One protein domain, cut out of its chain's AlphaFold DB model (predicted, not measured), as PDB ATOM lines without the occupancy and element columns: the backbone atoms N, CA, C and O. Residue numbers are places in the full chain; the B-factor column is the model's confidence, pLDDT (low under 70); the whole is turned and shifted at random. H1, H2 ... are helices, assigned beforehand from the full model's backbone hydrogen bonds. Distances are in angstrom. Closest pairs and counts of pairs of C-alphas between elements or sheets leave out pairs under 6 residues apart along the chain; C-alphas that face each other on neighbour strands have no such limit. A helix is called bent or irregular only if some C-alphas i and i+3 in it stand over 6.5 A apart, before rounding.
ATOM      1  N   ASN A  30     142.866 106.590 122.149       65.88
ATOM      2  CA  ASN A  30     141.926 107.518 121.505       65.88
ATOM      3  C   ASN A  30     141.589 107.129 120.055       65.88
ATOM      4  O   ASN A  30     140.468 107.349 119.602       65.88
ATOM      5  N   GLN A  31     142.531 106.519 119.331       70.56
ATOM      6  CA  GLN A  31     142.310 106.034 117.965       70.56
ATOM      7  C   GLN A  31     141.454 104.760 117.962       70.56
ATOM      8  O   GLN A  31     140.607 104.598 117.086       70.56
ATOM      9  N   GLN A  32     141.610 103.901 118.976       74.12
ATOM     10  CA  GLN A  32     140.774 102.712 119.165       74.12
ATOM     11  C   GLN A  32     139.304 103.082 119.415       74.12
ATOM     12  O   GLN A  32     138.421 102.569 118.729       74.12
ATOM     13  N   LYS A  33     139.031 104.032 120.319       78.31
ATOM     14  CA  LYS A  33     137.662 104.531 120.555       78.31
ATOM     15  C   LYS A  33     137.052 105.185 119.313       78.31
ATOM     16  O   LYS A  33     135.886 104.959 119.007       78.31
ATOM     17  N   ALA A  34     137.836 105.964 118.567       81.88
ATOM     18  CA  ALA A  34     137.369 106.568 117.320       81.88
ATOM     19  C   ALA A  34     136.982 105.508 116.272       81.88
ATOM     20  O   ALA A  34     135.970 105.660 115.586       81.88
ATOM     21  N   LEU A  35     137.752 104.420 116.173       83.94
ATOM     22  CA  LEU A  35     137.449 103.308 115.278       83.94
ATOM     23  C   LEU A  35     136.167 102.571 115.687       83.94
ATOM     24  O   LEU A  35     135.325 102.313 114.829       83.94
ATOM     25  N   GLN A  36     135.993 102.288 116.980       85.81
ATOM     26  CA  GLN A  36     134.778 101.663 117.511       85.81
ATOM     27  C   GLN A  36     133.536 102.524 117.245       85.81
ATOM     28  O   GLN A  36     132.547 102.020 116.721       85.81
ATOM     29  N   ASN A  37     133.609 103.833 117.496       88.12
ATOM     30  CA  ASN A  37     132.506 104.755 117.211       88.12
ATOM     31  C   ASN A  37     132.176 104.815 115.715       88.12
ATOM     32  O   ASN A  37     131.009 104.830 115.331       88.12
ATOM     33  N   LYS A  38     133.205 104.829 114.856       89.75
ATOM     34  CA  LYS A  38     133.020 104.805 113.401       89.75
ATOM     35  C   LYS A  38     132.335 103.520 112.946       89.75
ATOM     36  O   LYS A  38     131.485 103.572 112.062       89.75
ATOM     37  N   PHE A  39     132.715 102.388 113.529       91.31
ATOM     38  CA  PHE A  39     132.086 101.105 113.257       91.31
ATOM     39  C   PHE A  39     130.629 101.093 113.708       91.31
ATOM     40  O   PHE A  39     129.771 100.796 112.888       91.31
ATOM     41  N   GLN A  40     130.335 101.511 114.939       91.06
ATOM     42  CA  GLN A  40     128.961 101.544 115.441       91.06
ATOM     43  C   GLN A  40     128.061 102.420 114.561       91.06
ATOM     44  O   GLN A  40     127.036 101.957 114.074       91.06
ATOM     45  N   TYR A  41     128.507 103.638 114.238       93.56
ATOM     46  CA  TYR A  41     127.777 104.520 113.325       93.56
ATOM     47  C   TYR A  41     127.554 103.888 111.943       93.56
ATOM     48  O   TYR A  41     126.515 104.090 111.318       93.56
ATOM     49  N   PHE A  42     128.534 103.132 111.444       94.31
ATOM     50  CA  PHE A  42     128.416 102.434 110.171       94.31
ATOM     51  C   PHE A  42     127.370 101.314 110.221       94.31
ATOM     52  O   PHE A  42     126.540 101.232 109.314       94.31
ATOM     53  N   ILE A  43     127.394 100.493 111.276       94.75
ATOM     54  CA  ILE A  43     126.413  99.430 111.507       94.75
ATOM     55  C   ILE A  43     125.002 100.022 111.581       94.75
ATOM     56  O   ILE A  43     124.134  99.622 110.806       94.75
ATOM     57  N   ASP A  44     124.804 101.031 112.427       92.62
ATOM     58  CA  ASP A  44     123.490 101.636 112.653       92.62
ATOM     59  C   ASP A  44     122.924 102.267 111.378       92.62
ATOM     60  O   ASP A  44     121.738 102.142 111.079       92.62
ATOM     61  N   LYS A  45     123.783 102.927 110.592       93.00
ATOM     62  CA  LYS A  45     123.360 103.630 109.381       93.00
ATOM     63  C   LYS A  45     123.050 102.697 108.214       93.00
ATOM     64  O   LYS A  45     122.128 102.988 107.458       93.00
ATOM     65  N   TYR A  46     123.853 101.654 108.012       92.31
ATOM     66  CA  TYR A  46     123.819 100.882 106.766       92.31
ATOM     67  C   TYR A  46     123.372  99.433 106.923       92.31
ATOM     68  O   TYR A  46     123.035  98.814 105.915       92.31
ATOM     69  N   ILE A  47     123.412  98.876 108.135       91.94
ATOM     70  CA  ILE A  47     123.250  97.435 108.339       91.94
ATOM     71  C   ILE A  47     122.022  97.120 109.185       91.94
ATOM     72  O   ILE A  47     121.186  96.353 108.718       91.94
ATOM     73  N   THR A  48     121.875  97.715 110.372       86.25
ATOM     74  CA  THR A  48     120.848  97.317 111.356       86.25
ATOM     75  C   THR A  48     119.437  97.332 110.767       86.25
ATOM     76  O   THR A  48     118.779  96.298 110.703       86.25
ATOM     77  N   SER A  49     119.019  98.462 110.193       85.38
ATOM     78  CA  SER A  49     117.663  98.604 109.648       85.38
ATOM     79  C   SER A  49     117.347  97.653 108.485       85.38
ATOM     80  O   SER A  49     116.170  97.414 108.225       85.38
ATOM     81  N   GLN A  50     118.356  97.177 107.751       87.19
ATOM     82  CA  GLN A  50     118.174  96.469 106.477       87.19
ATOM     83  C   GLN A  50     118.438  94.966 106.622       87.19
ATOM     84  O   GLN A  50     117.601  94.146 106.267       87.19
ATOM     85  N   TYR A  51     119.582  94.594 107.197       86.81
ATOM     86  CA  TYR A  51     120.027  93.202 107.302       86.81
ATOM     87  C   TYR A  51     119.782  92.570 108.678       86.81
ATOM     88  O   TYR A  51     119.995  91.368 108.815       86.81
ATOM     89  N   VAL A  52     119.379  93.343 109.697       86.62
ATOM     90  CA  VAL A  52     119.094  92.818 111.048       86.62
ATOM     91  C   VAL A  52     117.604  92.892 111.350       86.62
ATOM     92  O   VAL A  52     116.968  91.858 111.524       86.62
ATOM     93  N   ASP A  53     117.038  94.098 111.372       84.56
ATOM     94  CA  ASP A  53     115.677  94.318 111.871       84.56
ATOM     95  C   ASP A  53     114.607  93.817 110.895       84.56
ATOM     96  O   ASP A  53     113.587  93.272 111.308       84.56
ATOM     97  N   ASN A  54     114.851  93.991 109.594       77.44
ATOM     98  CA  ASN A  54     113.868  93.739 108.538       77.44
ATOM     99  C   ASN A  54     114.372  92.734 107.497       77.44
ATOM    100  O   ASN A  54     113.961  92.783 106.340       77.44
ATOM    101  N   TYR A  55     115.282  91.830 107.880       83.00
ATOM    102  CA  TYR A  55     115.810  90.870 106.920       83.00
ATOM    103  C   TYR A  55     114.699  89.957 106.393       83.00
ATOM    104  O   TYR A  55     114.128  89.142 107.120       83.00
ATOM    105  N   ASN A  56     114.441  90.058 105.095       85.50
ATOM    106  CA  ASN A  56     113.563  89.160 104.372       85.50
ATOM    107  C   ASN A  56     114.162  88.891 102.992       85.50
ATOM    108  O   ASN A  56     114.316  89.793 102.171       85.50
ATOM    109  N   ILE A  57     114.478  87.623 102.730       84.69
ATOM    110  CA  ILE A  57     115.103  87.185 101.477       84.69
ATOM    111  C   ILE A  57     114.237  87.482 100.242       84.69
ATOM    112  O   ILE A  57     114.760  87.678  99.147       84.69
ATOM    113  N   ASN A  58     112.917  87.563 100.429       83.62
ATOM    114  CA  ASN A  58     111.942  87.829  99.376       83.62
ATOM    115  C   ASN A  58     111.601  89.319  99.231       83.62
ATOM    116  O   ASN A  58     110.799  89.677  98.368       83.62
ATOM    117  N   ASP A  59     112.159  90.192 100.072       84.50
ATOM    118  CA  ASP A  59     111.859  91.618 100.022       84.50
ATOM    119  C   ASP A  59     112.667  92.318  98.922       84.50
ATOM    120  O   ASP A  59     113.886  92.487  99.000       84.50
ATOM    121  N   THR A  60     111.955  92.763  97.890       84.06
ATOM    122  CA  THR A  60     112.524  93.505  96.755       84.06
ATOM    123  C   THR A  60     113.185  94.826  97.156       84.06
ATOM    124  O   THR A  60     114.122  95.262  96.489       84.06
ATOM    125  N   THR A  61     112.749  95.459  98.251       86.69
ATOM    126  CA  THR A  61     113.331  96.720  98.730       86.69
ATOM    127  C   THR A  61     114.722  96.498  99.315       86.69
ATOM    128  O   THR A  61     115.653  97.239  98.991       86.69
ATOM    129  N   LEU A  62     114.897  95.417 100.079       87.12
ATOM    130  CA  LEU A  62     116.190  95.000 100.608       87.12
ATOM    131  C   LEU A  62     117.137  94.544  99.489       87.12
ATOM    132  O   LEU A  62     118.312  94.902  99.499       87.12
ATOM    133  N   GLN A  63     116.636  93.816  98.487       87.25
ATOM    134  CA  GLN A  63     117.438  93.423  97.320       87.25
ATOM    135  C   GLN A  63     117.911  94.641  96.505       87.25
ATOM    136  O   GLN A  63     119.065  94.697  96.071       87.25
ATOM    137  N   ALA A  64     117.052  95.650  96.324       88.94
ATOM    138  CA  ALA A  64     117.425  96.902  95.669       88.94
ATOM    139  C   ALA A  64     118.472  97.676  96.488       88.94
ATOM    140  O   ALA A  64     119.458  98.170  95.934       88.94
ATOM    141  N   TYR A  65     118.298  97.726  97.812       92.25
ATOM    142  CA  TYR A  65     119.275  98.312  98.723       92.25
ATOM    143  C   TYR A  65     120.632  97.593  98.645       92.25
ATOM    144  O   TYR A  65     121.668  98.249  98.528       92.25
ATOM    145  N   ASP A  66     120.642  96.257  98.639       91.50
ATOM    146  CA  ASP A  66     121.862  95.456  98.498       91.50
ATOM    147  C   ASP A  66     122.548  95.677  97.147       91.50
ATOM    148  O   ASP A  66     123.765  95.842  97.084       91.50
ATOM    149  N   THR A  67     121.774  95.784  96.069       90.50
ATOM    150  CA  THR A  67     122.312  96.088  94.737       90.50
ATOM    151  C   THR A  67     123.046  97.433  94.727       90.50
ATOM    152  O   THR A  67     124.092  97.575  94.092       90.50
ATOM    153  N   GLN A  68     122.529  98.424  95.458       92.12
ATOM    154  CA  GLN A  68     123.111  99.762  95.515       92.12
ATOM    155  C   GLN A  68     124.293  99.870  96.492       92.12
ATOM    156  O   GLN A  68     125.288 100.534  96.192       92.12
ATOM    157  N   TYR A  69     124.191  99.250  97.670       92.56
ATOM    158  CA  TYR A  69     125.114  99.474  98.787       92.56
ATOM    159  C   TYR A  69     125.873  98.226  99.242       92.56
ATOM    160  O   TYR A  69     126.908  98.365  99.895       92.56
ATOM    161  N   GLY A  70     125.438  97.020  98.883       91.62
ATOM    162  CA  GLY A  70     125.953  95.750  99.406       91.62
ATOM    163  C   GLY A  70     127.459  95.573  99.215       91.62
ATOM    164  O   GLY A  70     128.170  95.239 100.164       91.62
ATOM    165  N   GLN A  71     127.989  95.899  98.029       92.56
ATOM    166  CA  GLN A  71     129.434  95.817  97.778       92.56
ATOM    167  C   GLN A  71     130.230  96.842  98.595       92.56
ATOM    168  O   GLN A  71     131.315  96.550  99.101       92.56
ATOM    169  N   PHE A  72     129.700  98.060  98.734       94.69
ATOM    170  CA  PHE A  72     130.305  99.079  99.587       94.69
ATOM    171  C   PHE A  72     130.324  98.617 101.047       94.69
ATOM    172  O   PHE A  72     131.350  98.766 101.716       94.69
ATOM    173  N   ILE A  73     129.227  98.016 101.513       95.06
ATOM    174  CA  ILE A  73     129.088  97.508 102.874       95.06
ATOM    175  C   ILE A  73     130.089  96.392 103.150       95.06
ATOM    176  O   ILE A  73     130.848  96.487 104.116       95.06
ATOM    177  N   GLU A  74     130.170  95.393 102.274       92.44
ATOM    178  CA  GLU A  74     131.123  94.291 102.414       92.44
ATOM    179  C   GLU A  74     132.572  94.796 102.452       92.44
ATOM    180  O   GLU A  74     133.338  94.431 103.346       92.44
ATOM    181  N   ASN A  75     132.936  95.711 101.549       92.19
ATOM    182  CA  ASN A  75     134.281  96.281 101.501       92.19
ATOM    183  C   ASN A  75     134.635  97.053 102.785       92.19
ATOM    184  O   ASN A  75     135.789  97.042 103.222       92.19
ATOM    185  N   GLN A  76     133.677  97.762 103.391       91.88
ATOM    186  CA  GLN A  76     133.906  98.464 104.659       91.88
ATOM    187  C   GLN A  76     134.004  97.492 105.836       91.88
ATOM    188  O   GLN A  76     134.907  97.639 106.659       91.88
ATOM    189  N   LEU A  77     133.153  96.465 105.892       91.75
ATOM    190  CA  LEU A  77     133.233  95.421 106.917       91.75
ATOM    191  C   LEU A  77     134.562  94.666 106.846       91.75
ATOM    192  O   LEU A  77     135.204  94.473 107.874       91.75
ATOM    193  N   GLN A  78     135.054  94.361 105.643       89.81
ATOM    194  CA  GLN A  78     136.361  93.729 105.463       89.81
ATOM    195  C   GLN A  78     137.508  94.602 105.999       89.81
ATOM    196  O   GLN A  78     138.433  94.093 106.637       89.81
ATOM    197  N   LYS A  79     137.432  95.928 105.812       88.56
ATOM    198  CA  LYS A  79     138.387  96.862 106.432       88.56
ATOM    199  C   LYS A  79     138.306  96.801 107.951       88.56
ATOM    200  O   LYS A  79     139.350  96.731 108.592       88.56
ATOM    201  N   PHE A  80     137.098  96.777 108.520       88.69
ATOM    202  CA  PHE A  80     136.915  96.668 109.967       88.69
ATOM    203  C   PHE A  80     137.495  95.369 110.536       88.69
ATOM    204  O   PHE A  80     138.226  95.423 111.523       88.69
ATOM    205  N   THR A  81     137.285  94.231 109.866       84.50
ATOM    206  CA  THR A  81     137.887  92.946 110.265       84.50
ATOM    207  C   THR A  81     139.413  92.913 110.138       84.50
ATOM    208  O   THR A  81     140.069  92.125 110.809       84.50
ATOM    209  N   GLY A  82     139.992  93.766 109.287       82.06
ATOM    210  CA  GLY A  82     141.437  93.836 109.062       82.06
ATOM    211  C   GLY A  82     142.209  94.626 110.123       82.06
ATOM    212  O   GLY A  82     143.442  94.589 110.119       82.06
ATOM    213  N   TYR A  83     141.530  95.347 111.023       79.44
ATOM    214  CA  TYR A  83     142.203  96.077 112.097       79.44
ATOM    215  C   TYR A  83     142.617  95.135 113.234       79.44
ATOM    216  O   TYR A  83     141.789  94.505 113.894       79.44
ATOM    217  N   ASN A  84     143.922  95.089 113.505       68.56
ATOM    218  CA  ASN A  84     144.486  94.392 114.654       68.56
ATOM    219  C   ASN A  84     144.786  95.406 115.766       68.56
ATOM    220  O   ASN A  84     145.757  96.157 115.666       68.56
ATOM    221  N   LEU A  85     143.941  95.462 116.799       67.06
ATOM    222  CA  LEU A  85     144.175  96.293 117.984       67.06
ATOM    223  C   LEU A  85     144.609  95.379 119.144       67.06
ATOM    224  O   LEU A  85     143.972  94.384 119.487       67.06
ATOM    225  N   SER A  86     145.746  95.697 119.742       57.31
ATOM    226  CA  SER A  86     146.353  94.909 120.809       57.31
ATOM    227  C   SER A  86     145.787  95.329 122.177       57.31
ATOM    228  O   SER A  86     146.445  96.096 122.879       57.31
ATOM    229  N   SER A  87     144.567  94.904 122.532       63.06
ATOM    230  CA  SER A  87     143.988  95.007 123.895       63.06
ATOM    231  C   SER A  87     142.722  94.142 124.065       63.06
ATOM    232  O   SER A  87     142.080  93.794 123.078       63.06
ATOM    233  N   GLU A  88     142.339  93.796 125.302       60.03
ATOM    234  CA  GLU A  88     141.127  93.001 125.614       60.03
ATOM    235  C   GLU A  88     139.821  93.673 125.145       60.03
ATOM    236  O   GLU A  88     138.955  93.001 124.584       60.03
ATOM    237  N   ASP A  89     139.719  95.008 125.234       59.47
ATOM    238  CA  ASP A  89     138.601  95.808 124.688       59.47
ATOM    239  C   ASP A  89     138.438  95.665 123.163       59.47
ATOM    240  O   ASP A  89     137.434  96.083 122.575       59.47
ATOM    241  N   ASN A  90     139.427  95.084 122.489       69.69
ATOM    242  CA  ASN A  90     139.370  94.834 121.064       69.69
ATOM    243  C   ASN A  90     138.690  93.510 120.684       69.69
ATOM    244  O   ASN A  90     138.278  93.350 119.534       69.69
ATOM    245  N   ILE A  91     138.513  92.585 121.632       76.62
ATOM    246  CA  ILE A  91     137.821  91.314 121.378       76.62
ATOM    247  C   ILE A  91     136.369  91.589 120.978       76.62
ATOM    248  O   ILE A  91     135.881  91.029 119.998       76.62
ATOM    249  N   TRP A  92     135.696  92.513 121.675       83.50
ATOM    250  CA  TRP A  92     134.331  92.911 121.329       83.50
ATOM    251  C   TRP A  92     134.251  93.466 119.903       83.50
ATOM    252  O   TRP A  92     133.422  93.011 119.117       83.50
ATOM    253  N   PHE A  93     135.129  94.409 119.545       85.50
ATOM    254  CA  PHE A  93     135.127  95.034 118.221       85.50
ATOM    255  C   PHE A  93     135.385  94.011 117.111       85.50
ATOM    256  O   PHE A  93     134.635  93.968 116.140       85.50
ATOM    257  N   GLN A  94     136.408  93.167 117.259       84.50
ATOM    258  CA  GLN A  94     136.749  92.168 116.246       84.50
ATOM    259  C   GLN A  94     135.652  91.117 116.081       84.50
ATOM    260  O   GLN A  94     135.298  90.790 114.948       84.50
ATOM    261  N   ASN A  95     135.074  90.639 117.186       86.75
ATOM    262  CA  ASN A  95     133.968  89.688 117.139       86.75
ATOM    263  C   ASN A  95     132.759  90.294 116.428       86.75
ATOM    264  O   ASN A  95     132.243  89.687 115.497       86.75
ATOM    265  N   ASN A  96     132.354  91.517 116.787       88.94
ATOM    266  CA  ASN A  96     131.216  92.173 116.143       88.94
ATOM    267  C   ASN A  96     131.494  92.473 114.667       88.94
ATOM    268  O   ASN A  96     130.657  92.171 113.820       88.94
ATOM    269  N   ALA A  97     132.669  93.009 114.324       90.00
ATOM    270  CA  ALA A  97     133.038  93.262 112.931       90.00
ATOM    271  C   ALA A  97     132.975  91.979 112.089       90.00
ATOM    272  O   ALA A  97     132.468  92.005 110.966       90.00
ATOM    273  N   LYS A  98     133.426  90.848 112.649       90.31
ATOM    274  CA  LYS A  98     133.304  89.539 112.010       90.31
ATOM    275  C   LYS A  98     131.842  89.104 111.883       90.31
ATOM    276  O   LYS A  98     131.427  88.743 110.789       90.31
ATOM    277  N   THR A  99     131.056  89.178 112.955       92.25
ATOM    278  CA  THR A  99     129.640  88.787 112.953       92.25
ATOM    279  C   THR A  99     128.838  89.557 111.908       92.25
ATOM    280  O   THR A  99     128.129  88.943 111.117       92.25
ATOM    281  N   TYR A 100     128.985  90.882 111.839       93.81
ATOM    282  CA  TYR A 100     128.292  91.692 110.834       93.81
ATOM    283  C   TYR A 100     128.808  91.433 109.414       93.81
ATOM    284  O   TYR A 100     128.014  91.419 108.475       93.81
ATOM    285  N   SER A 101     130.113  91.185 109.244       93.19
ATOM    286  CA  SER A 101     130.673  90.738 107.960       93.19
ATOM    287  C   SER A 101     130.017  89.439 107.491       93.19
ATOM    288  O   SER A 101     129.594  89.350 106.340       93.19
ATOM    289  N   ASP A 102     129.930  88.438 108.362       92.81
ATOM    290  CA  ASP A 102     129.347  87.140 108.025       92.81
ATOM    291  C   ASP A 102     127.840  87.260 107.760       92.81
ATOM    292  O   ASP A 102     127.350  86.693 106.787       92.81
ATOM    293  N   LEU A 103     127.121  88.059 108.556       92.50
ATOM    294  CA  LEU A 103     125.699  88.348 108.352       92.50
ATOM    295  C   LEU A 103     125.437  88.912 106.951       92.50
ATOM    296  O   LEU A 103     124.630  88.360 106.208       92.50
ATOM    297  N   VAL A 104     126.134  89.993 106.578       92.12
ATOM    298  CA  VAL A 104     125.939  90.644 105.274       92.12
ATOM    299  C   VAL A 104     126.330  89.705 104.134       92.12
ATOM    300  O   VAL A 104     125.616  89.626 103.138       92.12
ATOM    301  N   LYS A 105     127.420  88.941 104.270       92.06
ATOM    302  CA  LYS A 105     127.811  87.947 103.258       92.06
ATOM    303  C   LYS A 105     126.758  86.862 103.077       92.06
ATOM    304  O   LYS A 105     126.404  86.557 101.941       92.06
ATOM    305  N   ASN A 106     126.238  86.316 104.172       90.62
ATOM    306  CA  ASN A 106     125.211  85.279 104.133       90.62
ATOM    307  C   ASN A 106     123.910  85.804 103.520       90.62
ATOM    308  O   ASN A 106     123.329  85.135 102.672       90.62
ATOM    309  N   ALA A 107     123.485  87.016 103.886       90.19
ATOM    310  CA  ALA A 107     122.329  87.675 103.282       90.19
ATOM    311  C   ALA A 107     122.489  87.819 101.760       90.19
ATOM    312  O   ALA A 107     121.612  87.431 100.992       90.19
ATOM    313  N   ARG A 108     123.655  88.302 101.318       89.81
ATOM    314  CA  ARG A 108     123.970  88.487  99.896       89.81
ATOM    315  C   ARG A 108     124.010  87.182  99.117       89.81
ATOM    316  O   ARG A 108     123.452  87.100  98.027       89.81
ATOM    317  N   GLN A 109     124.621  86.147  99.686       90.25
ATOM    318  CA  GLN A 109     124.569  84.801  99.116       90.25
ATOM    319  C   GLN A 109     123.128  84.287  99.038       90.25
ATOM    320  O   GLN A 109     122.748  83.702  98.027       90.25
ATOM    321  N   GLY A 110     122.311  84.568 100.056       89.81
ATOM    322  CA  GLY A 110     120.879  84.290 100.054       89.81
ATOM    323  C   GLY A 110     120.162  84.916  98.859       89.81
ATOM    324  O   GLY A 110     119.442  84.210  98.160       89.81
ATOM    325  N   PHE A 111     120.401  86.195  98.554       88.94
ATOM    326  CA  PHE A 111     119.792  86.845  97.384       88.94
ATOM    327  C   PHE A 111     120.198  86.192  96.060       88.94
ATOM    328  O   PHE A 111     119.346  85.985  95.199       88.94
ATOM    329  N   ILE A 112     121.470  85.812  95.912       88.69
ATOM    330  CA  ILE A 112     121.959  85.104  94.717       88.69
ATOM    331  C   ILE A 112     121.250  83.752  94.567       88.69
ATOM    332  O   ILE A 112     120.768  83.418  93.485       88.69
ATOM    333  N   ILE A 113     121.148  82.984  95.655       90.44
ATOM    334  CA  ILE A 113     120.460  81.687  95.662       90.44
ATOM    335  C   ILE A 113     118.972  81.867  95.350       90.44
ATOM    336  O   ILE A 113     118.415  81.109  94.561       90.44
ATOM    337  N   GLN A 114     118.328  82.884  95.921       89.06
ATOM    338  CA  GLN A 114     116.916  83.158  95.680       89.06
ATOM    339  C   GLN A 114     116.649  83.519  94.217       89.06
ATOM    340  O   GLN A 114     115.693  83.016  93.628       89.06
ATOM    341  N   GLN A 115     117.512  84.335  93.611       87.94
ATOM    342  CA  GLN A 115     117.435  84.646  92.186       87.94
ATOM    343  C   GLN A 115     117.600  83.385  91.328       87.94
ATOM    344  O   GLN A 115     116.819  83.169  90.403       87.94
ATOM    345  N   ALA A 116     118.574  82.531  91.653       89.88
ATOM    346  CA  ALA A 116     118.783  81.269  90.948       89.88
ATOM    347  C   ALA A 116     117.564  80.335  91.070       89.88
ATOM    348  O   ALA A 116     117.128  79.767  90.072       89.88
ATOM    349  N   ASN A 117     116.958  80.231  92.257       92.19
ATOM    350  CA  ASN A 117     115.742  79.442  92.471       92.19
ATOM    351  C   ASN A 117     114.566  79.969  91.637       92.19
ATOM    352  O   ASN A 117     113.844  79.184  91.027       92.19
ATOM    353  N   GLN A 118     114.376  81.290  91.568       90.81
ATOM    354  CA  GLN A 118     113.329  81.889  90.731       90.81
ATOM    355  C   GLN A 118     113.532  81.573  89.243       90.81
ATOM    356  O   GLN A 118     112.572  81.229  88.556       90.81
ATOM    357  N   GLN A 119     114.775  81.640  88.756       93.06
ATOM    358  CA  GLN A 119     115.112  81.276  87.376       93.06
ATOM    359  C   GLN A 119     114.825  79.796  87.095       93.06
ATOM    360  O   GLN A 119     114.191  79.481  86.091       93.06
ATOM    361  N   GLN A 120     115.213  78.900  88.006       95.31
ATOM    362  CA  GLN A 120     114.941  77.465  87.881       95.31
ATOM    363  C   GLN A 120     113.441  77.160  87.868       95.31
ATOM    364  O   GLN A 120     112.985  76.353  87.063       95.31
ATOM    365  N   HIS A 121     112.650  77.815  88.722       95.31
ATOM    366  CA  HIS A 121     111.198  77.636  88.720       95.31
ATOM    367  C   HIS A 121     110.562  78.067  87.392       95.31
ATOM    368  O   HIS A 121     109.721  77.338  86.867       95.31
ATOM    369  N   ALA A 122     110.995  79.192  86.818       95.19
ATOM    370  CA  ALA A 122     110.521  79.648  85.510       95.19
ATOM    371  C   ALA A 122     110.919  78.687  84.371       95.19
ATOM    372  O   ALA A 122     110.142  78.442  83.443       95.19
ATOM    373  N   GLU A 123     112.118  78.100  84.441       95.06
ATOM    374  CA  GLU A 123     112.570  77.087  83.484       95.06
ATOM    375  C   GLU A 123     111.742  75.798  83.587       95.06
ATOM    376  O   GLU A 123     111.272  75.288  82.570       95.06
ATOM    377  N   ILE A 124     111.478  75.311  84.803       96.31
ATOM    378  CA  ILE A 124     110.614  74.146  85.044       96.31
ATOM    379  C   ILE A 124     109.205  74.390  84.495       96.31
ATOM    380  O   ILE A 124     108.633  73.509  83.855       96.31
ATOM    381  N   GLU A 125     108.643  75.579  84.709       97.31
ATOM    382  CA  GLU A 125     107.337  75.944  84.156       97.31
ATOM    383  C   GLU A 125     107.345  75.912  82.620       97.31
ATOM    384  O   GLU A 125     106.442  75.351  81.997       97.31
ATOM    385  N   THR A 126     108.407  76.424  81.997       97.00
ATOM    386  CA  THR A 126     108.592  76.389  80.537       97.00
ATOM    387  C   THR A 126     108.698  74.956  80.004       97.00
ATOM    388  O   THR A 126     108.067  74.612  78.998       97.00
ATOM    389  N   LEU A 127     109.453  74.094  80.687       96.31
ATOM    390  CA  LEU A 127     109.574  72.677  80.341       96.31
ATOM    391  C   LEU A 127     108.237  71.947  80.489       96.31
ATOM    392  O   LEU A 127     107.854  71.206  79.587       96.31
ATOM    393  N   ASN A 128     107.494  72.198  81.567       97.12
ATOM    394  CA  ASN A 128     106.166  71.620  81.767       97.12
ATOM    395  C   ASN A 128     105.200  72.039  80.655       97.12
ATOM    396  O   ASN A 128     104.534  71.184  80.080       97.12
ATOM    397  N   ASN A 129     105.189  73.321  80.284       96.19
ATOM    398  CA  ASN A 129     104.381  73.808  79.166       96.19
ATOM    399  C   ASN A 129     104.763  73.125  77.845       96.19
ATOM    400  O   ASN A 129     103.885  72.740  77.075       96.19
ATOM    401  N   THR A 130     106.059  72.914  77.600       94.94
ATOM    402  CA  THR A 130     106.555  72.195  76.415       94.94
ATOM    403  C   THR A 130     106.100  70.736  76.431       94.94
ATOM    404  O   THR A 130     105.613  70.235  75.421       94.94
ATOM    405  N   ILE A 131     106.202  70.049  77.573       95.12
ATOM    406  CA  ILE A 131     105.732  68.668  77.732       95.12
ATOM    407  C   ILE A 131     104.230  68.588  77.461       95.12
ATOM    408  O   ILE A 131     103.807  67.740  76.681       95.12
ATOM    409  N   THR A 132     103.430  69.484  78.041       95.00
ATOM    410  CA  THR A 132     101.982  69.527  77.805       95.00
ATOM    411  C   THR A 132     101.664  69.780  76.333       95.00
ATOM    412  O   THR A 132     100.812  69.097  75.778       95.00
ATOM    413  N   GLN A 133     102.375  70.692  75.665       91.31
ATOM    414  CA  GLN A 133     102.206  70.926  74.228       91.31
ATOM    415  C   GLN A 133     102.581  69.702  73.389       91.31
ATOM    416  O   GLN A 133     101.859  69.353  72.463       91.31
ATOM    417  N   LEU A 134     103.686  69.025  73.704       89.38
ATOM    418  CA  LEU A 134     104.098  67.810  73.001       89.38
ATOM    419  C   LEU A 134     103.095  66.672  73.214       89.38
ATOM    420  O   LEU A 134     102.741  65.992  72.257       89.38
ATOM    421  N   GLN A 135     102.596  66.496  74.438       90.56
ATOM    422  CA  GLN A 135     101.530  65.541  74.740       90.56
ATOM    423  C   GLN A 135     100.258  65.871  73.961       90.56
ATOM    424  O   GLN A 135      99.673  64.979  73.353       90.56
ATOM    425  N   GLN A 136      99.869  67.144  73.919       87.38
ATOM    426  CA  GLN A 136      98.715  67.591  73.151       87.38
ATOM    427  C   GLN A 136      98.917  67.353  71.650       87.38
ATOM    428  O   GLN A 136      98.028  66.814  71.010       87.38
ATOM    429  N   ASN A 137     100.097  67.632  71.094       83.06
ATOM    430  CA  ASN A 137     100.412  67.360  69.686       83.06
ATOM    431  C   ASN A 137     100.363  65.861  69.342       83.06
ATOM    432  O   ASN A 137      99.963  65.500  68.233       83.06
ATOM    433  N   LEU A 138     100.769  64.990  70.274       81.25
ATOM    434  CA  LEU A 138     100.649  63.536  70.127       81.25
ATOM    435  C   LEU A 138      99.181  63.084  70.170       81.25
ATOM    436  O   LEU A 138      98.784  62.241  69.370       81.25
ATOM    437  N   LEU A 139      98.379  63.648  71.080       78.19
ATOM    438  CA  LEU A 139      96.957  63.325  71.249       78.19
ATOM    439  C   LEU A 139      96.084  63.873  70.115       78.19
ATOM    440  O   LEU A 139      95.192  63.176  69.635       78.19
ATOM    441  N   ASP A 140      96.364  65.092  69.656       68.81
ATOM    442  CA  ASP A 140      95.636  65.762  68.577       68.81
ATOM    443  C   ASP A 140      95.925  65.152  67.205       68.81
ATOM    444  O   ASP A 140      95.304  65.541  66.216       68.81
ATOM    445  N   GLY A 141      96.839  64.177  67.121       55.91
ATOM    446  CA  GLY A 141      97.020  63.384  65.914       55.91
ATOM    447  C   GLY A 141      97.315  64.244  64.690       55.91
ATOM    448  O   GLY A 141      96.922  63.882  63.586       55.91
TER     449      GLY A 141
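What this domain is: This is residues 30 to 141 of the 253 residues of an uncharacterized protein of viral metagenome (UniProt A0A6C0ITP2). One very long helix, H3, makes the long axis; H1 and the bent H2 pack along its first part, and residues 116 to 141 stick out beyond them as a bare arm. The printed part has 112 residues with three named helices, H1, H2 and H3 in chain order, and no named strand: all helix. It is extended, with a radius of gyration of the C-alphas of 22.2 A, and spans 84 by 23 by 19 A.

How they stand to each other: H1, residues 30 to 52, is irregular, with C-alphas 46 and 49 7.2 A apart and a kink of 43 degrees near residue 46. H2, residues 60 to 81, was assigned as one helix by its hydrogen bonds but is bent, with C-alphas 68 and 71 7.8 A apart; its arms, H2a, residues 60 to 68, and H2b, residues 71 to 81, stand at a steep tilt of 69 degrees, only just short of about perpendicular. H1, H2b and H3, residues 89 to 139, form an up-and-down bundle, each running against the one before. H1 and H2b only just touch, with 3 pairs of C-alphas within 8 A, the closest Phe 39 and Phe 80 at 7.3 A. H2b and H3 are a helical hairpin; their closest C-alphas, of Leu 77 and Ser 101, are 5.4 A apart. H3 touches H1 with residues 93 to 107 alone, at a shallow tilt of 24 degrees, the closest C-alphas being Gln 36 and Phe 93 at 6.7 A. Every O i to N i+4 pair is within hydrogen-bond range in H2a and H2b, against 16 of 19 in H1 and 46 of 47 in H3.

Where its parts are: H1 begins at C-alpha 30 (141.926, 107.518, 121.505) and is 29.1 A long. H2a measures 12.4 A and H2b 15.3 A. H3 measures 75.1 A and ends at C-alpha 139 (96.957, 63.325, 71.249).

The domain as a whole: The two C-alphas farthest apart, of Asn 30 and Gly 141, are 84.0 A apart. The printed part has no cut, and both links are short. Confidence is under 70 at residue 30, residues 84 to 90 and residues 140 to 141.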